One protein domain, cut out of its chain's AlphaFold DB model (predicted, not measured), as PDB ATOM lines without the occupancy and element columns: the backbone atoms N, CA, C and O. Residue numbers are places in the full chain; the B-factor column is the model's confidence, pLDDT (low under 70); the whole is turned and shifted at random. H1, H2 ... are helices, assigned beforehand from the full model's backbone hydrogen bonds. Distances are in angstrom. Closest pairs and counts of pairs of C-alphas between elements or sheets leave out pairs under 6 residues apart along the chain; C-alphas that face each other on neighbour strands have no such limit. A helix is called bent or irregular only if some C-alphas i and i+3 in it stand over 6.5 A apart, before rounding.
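Overview. This is residues 13 to 47 and 116 to 133 of the 133 residues of the protein "FAD-dependent oxidoreductase" of Escherichia coli (UniProt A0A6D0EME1). Two helices, H1 and H2, make a narrow, loosely formed V, meeting where the last residues of H2 come to the later part of H1, and a long unnamed stretch, residues 30 to 47, folds back past H1. Residues 116 to 124 of H2 stick out from the rest. The printed part has 53 residues, with two named helices, H1 then H2, and no named strand; the class is all helix. The whole is loose, with a radius of gyration of the C-alphas of 13.1 A, and elongated, spanning 40 by 22 by 18 A.

Arrangement. Start with H1, residues 13 to 29, and look across to H2, residues 116 to 132. They touch, H1 with residues 24 to 28 alone and H2 with residues 131 to 132 alone. Their closest C-alphas, those of Ser 25 and Glu 132, are 5.1 A apart. They run the same way at a shallow tilt of 34 degrees, only just short of steep. In the backbones, 12 of 13 O i to N i+4 pairs in H1 and 11 of 13 in H2 are within hydrogen-bond range.

Along the chain. Find C-alpha 13 at (264.953, 229.309, 281.469); from there H1 runs 25.6 A to C-alpha 29. It is neither bent nor irregular, but only just: C-alphas 13 and 16 are 6.4 A apart. H2 runs 23.4 A from C-alpha 116 at (244.254, 231.178, 279.315) to C-alpha 132 at (256.884, 243.029, 295.056). It has a kink of 32 degrees near residue 126 and is irregular, with C-alphas 128 and 131 9.0 A apart.

Size, cuts and confidence. The two C-alphas farthest apart, those of Lys 35 and Ile 116, are 40.0 A apart. Residues 48 to 115 are not printed, and C-alphas 47 and 116 are 17.7 A apart across this cut. Mean pLDDT of the printed part is 90.4; residue 133, the chain's last, is under 70.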
ATOM      1  N   GLN A  13     264.949 227.968 282.061       81.38
ATOM      2  CA  GLN A  13     264.953 229.309 281.469       81.38
ATOM      3  C   GLN A  13     264.215 230.354 282.326       81.38
ATOM      4  O   GLN A  13     264.568 231.530 282.295       81.38
ATOM      5  N   HIS A  14     263.204 229.951 283.105       84.75
ATOM      6  CA  HIS A  14     262.485 230.863 283.997       84.75
ATOM      7  C   HIS A  14     263.183 231.065 285.345       84.75
ATOM      8  O   HIS A  14     262.943 232.085 285.990       84.75
ATOM      9  N   LEU A  15     264.061 230.145 285.758       85.75
ATOM     10  CA  LEU A  15     264.738 230.209 287.052       85.75
ATOM     11  C   LEU A  15     265.586 231.479 287.174       85.75
ATOM     12  O   LEU A  15     265.462 232.178 288.172       85.75
ATOM     13  N   ASN A  16     266.354 231.840 286.142       86.81
ATOM     14  CA  ASN A  16     267.178 233.057 286.157       86.81
ATOM     15  C   ASN A  16     266.339 234.328 286.377       86.81
ATOM     16  O   ASN A  16     266.696 235.187 287.182       86.81
ATOM     17  N   ASN A  17     265.173 234.414 285.729       87.88
ATOM     18  CA  ASN A  17     264.244 235.529 285.924       87.88
ATOM     19  C   ASN A  17     263.618 235.514 287.328       87.88
ATOM     20  O   ASN A  17     263.292 236.565 287.880       87.88
ATOM     21  N   PHE A  18     263.405 234.336 287.914       91.25
ATOM     22  CA  PHE A  18     262.881 234.215 289.273       91.25
ATOM     23  C   PHE A  18     263.920 234.605 290.319       91.25
ATOM     24  O   PHE A  18     263.566 235.352 291.223       91.25
ATOM     25  N   ILE A  19     265.187 234.220 290.141       91.94
ATOM     26  CA  ILE A  19     266.298 234.639 291.007       91.94
ATOM     27  C   ILE A  19     266.366 236.168 291.067       91.94
ATOM     28  O   ILE A  19     266.280 236.737 292.153       91.94
ATOM     29  N   ALA A  20     266.398 236.851 289.918       90.62
ATOM     30  CA  ALA A  20     266.428 238.317 289.884       90.62
ATOM     31  C   ALA A  20     265.237 238.954 290.630       90.62
ATOM     32  O   ALA A  20     265.400 239.930 291.364       90.62
ATOM     33  N   ASN A  21     264.039 238.378 290.490       91.50
ATOM     34  CA  ASN A  21     262.858 238.838 291.222       91.50
ATOM     35  C   ASN A  21     262.944 238.561 292.729       91.50
ATOM     36  O   ASN A  21     262.458 239.378 293.507       91.50
ATOM     37  N   HIS A  22     263.551 237.448 293.155       93.06
ATOM     38  CA  HIS A  22     263.759 237.145 294.572       93.06
ATOM     39  C   HIS A  22     264.638 238.211 295.239       93.06
ATOM     40  O   HIS A  22     264.227 238.766 296.256       93.06
ATOM     41  N   HIS A  23     265.773 238.569 294.624       91.81
ATOM     42  CA  HIS A  23     266.653 239.640 295.118       91.81
ATOM     43  C   HIS A  23     265.932 240.990 295.166       91.81
ATOM     44  O   HIS A  23     265.867 241.630 296.212       91.81
ATOM     45  N   LYS A  24     265.291 241.386 294.060       91.69
ATOM     46  CA  LYS A  24     264.545 242.649 293.965       91.69
ATOM     47  C   LYS A  24     263.438 242.756 295.019       91.69
ATOM     48  O   LYS A  24     263.229 243.820 295.595       91.69
ATOM     49  N   SER A  25     262.704 241.668 295.263       92.06
ATOM     50  CA  SER A  25     261.655 241.617 296.287       92.06
ATOM     51  C   SER A  25     262.248 241.711 297.698       92.06
ATOM     52  O   SER A  25     261.739 242.457 298.536       92.06
ATOM     53  N   PHE A  26     263.369 241.024 297.942       93.19
ATOM     54  CA  PHE A  26     264.085 241.055 299.215       93.19
ATOM     55  C   PHE A  26     264.617 242.448 299.559       93.19
ATOM     56  O   PHE A  26     264.296 242.958 300.627       93.19
ATOM     57  N   GLU A  27     265.340 243.101 298.647       92.75
ATOM     58  CA  GLU A  27     265.872 244.458 298.840       92.75
ATOM     59  C   GLU A  27     264.759 245.470 299.138       92.75
ATOM     60  O   GLU A  27     264.887 246.321 300.018       92.75
ATOM     61  N   ARG A  28     263.625 245.354 298.435       91.81
ATOM     62  CA  ARG A  28     262.461 246.221 298.654       91.81
ATOM     63  C   ARG A  28     261.812 245.995 300.017       91.81
ATOM     64  O   ARG A  28     261.346 246.955 300.627       91.81
ATOM     65  N   ARG A  29     261.750 244.745 300.488       93.25
ATOM     66  CA  ARG A  29     261.134 244.395 301.775       93.25
ATOM     67  C   ARG A  29     262.064 244.665 302.961       93.25
ATOM     68  O   ARG A  29     261.578 245.036 304.029       93.25
ATOM     69  N   PHE A  30     263.370 244.500 302.773       94.25
ATOM     70  CA  PHE A  30     264.393 244.584 303.814       94.25
ATOM     71  C   PHE A  30     265.559 245.495 303.391       94.25
ATOM     72  O   PHE A  30     266.695 245.035 303.276       94.25
ATOM     73  N   PRO A  31     265.321 246.807 303.208       93.94
ATOM     74  CA  PRO A  31     266.333 247.727 302.680       93.94
ATOM     75  C   PRO A  31     267.569 247.883 303.580       93.94
ATOM     76  O   PRO A  31     268.610 248.333 303.122       93.94
ATOM     77  N   THR A  32     267.476 247.523 304.863       96.88
ATOM     78  CA  THR A  32     268.602 247.555 305.810       96.88
ATOM     79  C   THR A  32     269.508 246.322 305.737       96.88
ATOM     80  O   THR A  32     270.522 246.281 306.430       96.88
ATOM     81  N   LEU A  33     269.144 245.314 304.938       95.62
ATOM     82  CA  LEU A  33     269.898 244.074 304.735       95.62
ATOM     83  C   LEU A  33     270.526 244.011 303.331       95.62
ATOM     84  O   LEU A  33     270.746 242.927 302.805       95.62
ATOM     85  N   ASP A  34     270.843 245.162 302.739       89.94
ATOM     86  CA  ASP A  34     271.414 245.319 301.388       89.94
ATOM     87  C   ASP A  34     272.752 244.589 301.164       89.94
ATOM     88  O   ASP A  34     273.144 244.323 300.032       89.94
ATOM     89  N   LYS A  35     273.458 244.248 302.244       93.38
ATOM     90  CA  LYS A  35     274.721 243.492 302.208       93.38
ATOM     91  C   LYS A  35     274.545 241.981 302.363       93.38
ATOM     92  O   LYS A  35     275.544 241.263 302.363       93.38
ATOM     93  N   VAL A  36     273.319 241.500 302.566       94.94
ATOM     94  CA  VAL A  36     273.023 240.070 302.705       94.94
ATOM     95  C   VAL A  36     272.747 239.492 301.324       94.94
ATOM     96  O   VAL A  36     271.758 239.850 300.688       94.94
ATOM     97  N   ASP A  37     273.613 238.582 300.883       91.12
ATOM     98  CA  ASP A  37     273.453 237.879 299.612       91.12
ATOM     99  C   ASP A  37     272.748 236.524 299.791       91.12
ATOM    100  O   ASP A  37     272.669 235.973 300.894       91.12
ATOM    101  N   PHE A  38     272.216 235.986 298.697       93.19
ATOM    102  CA  PHE A  38     271.514 234.707 298.681       93.19
ATOM    103  C   PHE A  38     272.510 233.591 298.369       93.19
ATOM    104  O   PHE A  38     272.981 233.474 297.242       93.19
ATOM    105  N   GLU A  39     272.785 232.716 299.338       94.25
ATOM    106  CA  GLU A  39     273.646 231.545 299.099       94.25
ATOM    107  C   GLU A  39     272.989 230.542 298.133       94.25
ATOM    108  O   GLU A  39     273.660 229.915 297.314       94.25
ATOM    109  N   TYR A  40     271.655 230.429 298.187       93.62
ATOM    110  CA  TYR A  40     270.874 229.548 297.323       93.62
ATOM    111  C   TYR A  40     269.551 230.191 296.908       93.62
ATOM    112  O   TYR A  40     268.882 230.862 297.692       93.62
ATOM    113  N   SER A  41     269.117 229.888 295.687       92.81
ATOM    114  CA  SER A  41     267.766 230.166 295.209       92.81
ATOM    115  C   SER A  41     267.301 229.010 294.334       92.81
ATOM    116  O   SER A  41     268.072 228.446 293.561       92.81
ATOM    117  N   TRP A  42     266.026 228.654 294.444       91.81
ATOM    118  CA  TRP A  42     265.448 227.515 293.746       91.81
ATOM    119  C   TRP A  42     264.017 227.817 293.301       91.81
ATOM    120  O   TRP A  42     263.394 228.793 293.721       91.81
ATOM    121  N   SER A  43     263.503 226.972 292.416       89.56
ATOM    122  CA  SER A  43     262.094 226.932 292.044       89.56
ATOM    123  C   SER A  43     261.638 225.477 291.998       89.56
ATOM    124  O   SER A  43     262.454 224.556 291.954       89.56
ATOM    125  N   GLY A  44     260.331 225.257 292.051       87.75
ATOM    126  CA  GLY A  44     259.767 223.917 292.063       87.75
ATOM    127  C   GLY A  44     258.363 223.892 291.487       87.75
ATOM    128  O   GLY A  44     257.731 224.931 291.287       87.75
ATOM    129  N   ALA A  45     257.882 222.682 291.218       88.44
ATOM    130  CA  ALA A  45     256.500 222.470 290.831       88.44
ATOM    131  C   ALA A  45     255.604 222.498 292.072       88.44
ATOM    132  O   ALA A  45     255.917 221.905 293.104       88.44
ATOM    133  N   ILE A  46     254.464 223.167 291.945       89.56
ATOM    134  CA  ILE A  46     253.408 223.181 292.950       89.56
ATOM    135  C   ILE A  46     252.144 222.601 292.327       89.56
ATOM    136  O   ILE A  46     251.760 222.962 291.216       89.56
ATOM    137  N   CYS A  47     251.503 221.683 293.045       88.31
ATOM    138  CA  CYS A  47     250.208 221.145 292.661       88.31
ATOM    139  C   CYS A  47     249.108 221.995 293.301       88.31
ATOM    140  O   CYS A  47     249.093 222.162 294.526       88.31
ATOM    141  N   ILE A 116     244.702 229.782 279.327       95.50
ATOM    142  CA  ILE A 116     244.254 231.178 279.315       95.50
ATOM    143  C   ILE A 116     243.839 231.623 280.721       95.50
ATOM    144  O   ILE A 116     244.294 232.672 281.184       95.50
ATOM    145  N   GLY A 117     243.018 230.828 281.413       94.62
ATOM    146  CA  GLY A 117     242.531 231.136 282.756       94.62
ATOM    147  C   GLY A 117     243.671 231.278 283.762       94.62
ATOM    148  O   GLY A 117     243.814 232.333 284.386       94.62
ATOM    149  N   VAL A 118     244.541 230.267 283.860       93.81
ATOM    150  CA  VAL A 118     245.653 230.268 284.824       93.81
ATOM    151  C   VAL A 118     246.600 231.436 284.564       93.81
ATOM    152  O   VAL A 118     246.901 232.197 285.482       93.81
ATOM    153  N   ASN A 119     247.035 231.646 283.317       94.44
ATOM    154  CA  ASN A 119     247.936 232.756 283.006       94.44
ATOM    155  C   ASN A 119     247.295 234.126 283.278       94.44
ATOM    156  O   ASN A 119     248.000 235.049 283.686       94.44
ATOM    157  N   SER A 120     245.981 234.271 283.085       95.06
ATOM    158  CA  SER A 120     245.269 235.519 283.386       95.06
ATOM    159  C   SER A 120     245.243 235.797 284.888       95.06
ATOM    160  O   SER A 120     245.581 236.904 285.308       95.06
ATOM    161  N   VAL A 121     244.926 234.785 285.703       93.44
ATOM    162  CA  VAL A 121     244.948 234.888 287.172       93.44
ATOM    163  C   VAL A 121     246.357 235.190 287.680       93.44
ATOM    164  O   VAL A 121     246.526 236.085 288.506       93.44
ATOM    165  N   LEU A 122     247.383 234.512 287.152       92.50
ATOM    166  CA  LEU A 122     248.776 234.754 287.533       92.50
ATOM    167  C   LEU A 122     249.227 236.179 287.188       92.50
ATOM    168  O   LEU A 122     249.792 236.860 288.045       92.50
ATOM    169  N   LYS A 123     248.948 236.659 285.969       92.31
ATOM    170  CA  LYS A 123     249.274 238.035 285.556       92.31
ATOM    171  C   LYS A 123     248.542 239.070 286.404       92.31
ATOM    172  O   LYS A 123     249.143 240.058 286.814       92.31
ATOM    173  N   TRP A 124     247.264 238.837 286.699       93.88
ATOM    174  CA  TRP A 124     246.484 239.716 287.566       93.88
ATOM    175  C   TRP A 124     247.037 239.755 288.993       93.88
ATOM    176  O   TRP A 124     247.178 240.828 289.575       93.88
ATOM    177  N   GLY A 125     247.413 238.599 289.544       91.00
ATOM    178  CA  GLY A 125     248.067 238.504 290.847       91.00
ATOM    179  C   GLY A 125     249.397 239.260 290.888       91.00
ATOM    180  O   GLY A 125     249.626 240.031 291.816       91.00
ATOM    181  N   GLN A 126     250.234 239.110 289.857       89.75
ATOM    182  CA  GLN A 126     251.494 239.852 289.726       89.75
ATOM    183  C   GLN A 126     251.265 241.364 289.638       89.75
ATOM    184  O   GLN A 126     251.950 242.125 290.312       89.75
ATOM    185  N   PHE A 127     250.266 241.799 288.868       90.81
ATOM    186  CA  PHE A 127     249.890 243.210 288.791       90.81
ATOM    187  C   PHE A 127     249.456 243.759 290.157       90.81
ATOM    188  O   PHE A 127     249.916 244.820 290.574       90.81
ATOM    189  N   ARG A 128     248.621 243.015 290.897       93.00
ATOM    190  CA  ARG A 128     248.168 243.396 292.246       93.00
ATOM    191  C   ARG A 128     249.286 243.410 293.287       93.00
ATOM    192  O   ARG A 128     249.197 244.185 294.233       93.00
ATOM    193  N   ALA A 129     250.308 242.574 293.125       87.19
ATOM    194  CA  ALA A 129     251.479 242.547 293.998       87.19
ATOM    195  C   ALA A 129     252.390 243.780 293.818       87.19
ATOM    196  O   ALA A 129     253.210 244.078 294.685       87.19
ATOM    197  N   GLY A 130     252.224 244.542 292.729       87.25
ATOM    198  CA  GLY A 130     252.836 245.857 292.550       87.25
ATOM    199  C   GLY A 130     254.362 245.825 292.634       87.25
ATOM    200  O   GLY A 130     255.026 245.160 291.845       87.25
ATOM    201  N   LEU A 131     254.922 246.559 293.598       80.31
ATOM    202  CA  LEU A 131     256.369 246.652 293.807       80.31
ATOM    203  C   LEU A 131     256.990 245.363 294.368       80.31
ATOM    204  O   LEU A 131     258.188 245.333 294.592       80.31
ATOM    205  N   GLU A 132     256.258 244.285 294.609       71.62
ATOM    206  CA  GLU A 132     256.884 243.029 295.056       71.62
ATOM    207  C   GLU A 132     257.284 242.105 293.893       71.62
ATOM    208  O   GLU A 132     257.913 241.070 294.123       71.62
ATOM    209  N   VAL A 133     256.965 242.505 292.652       65.69
ATOM    210  CA  VAL A 133     257.262 241.793 291.396       65.69
ATOM    211  C   VAL A 133     258.048 242.697 290.430       65.69
ATOM    212  O   VAL A 133     258.136 243.940 290.620       65.69
TER     213      VAL A 133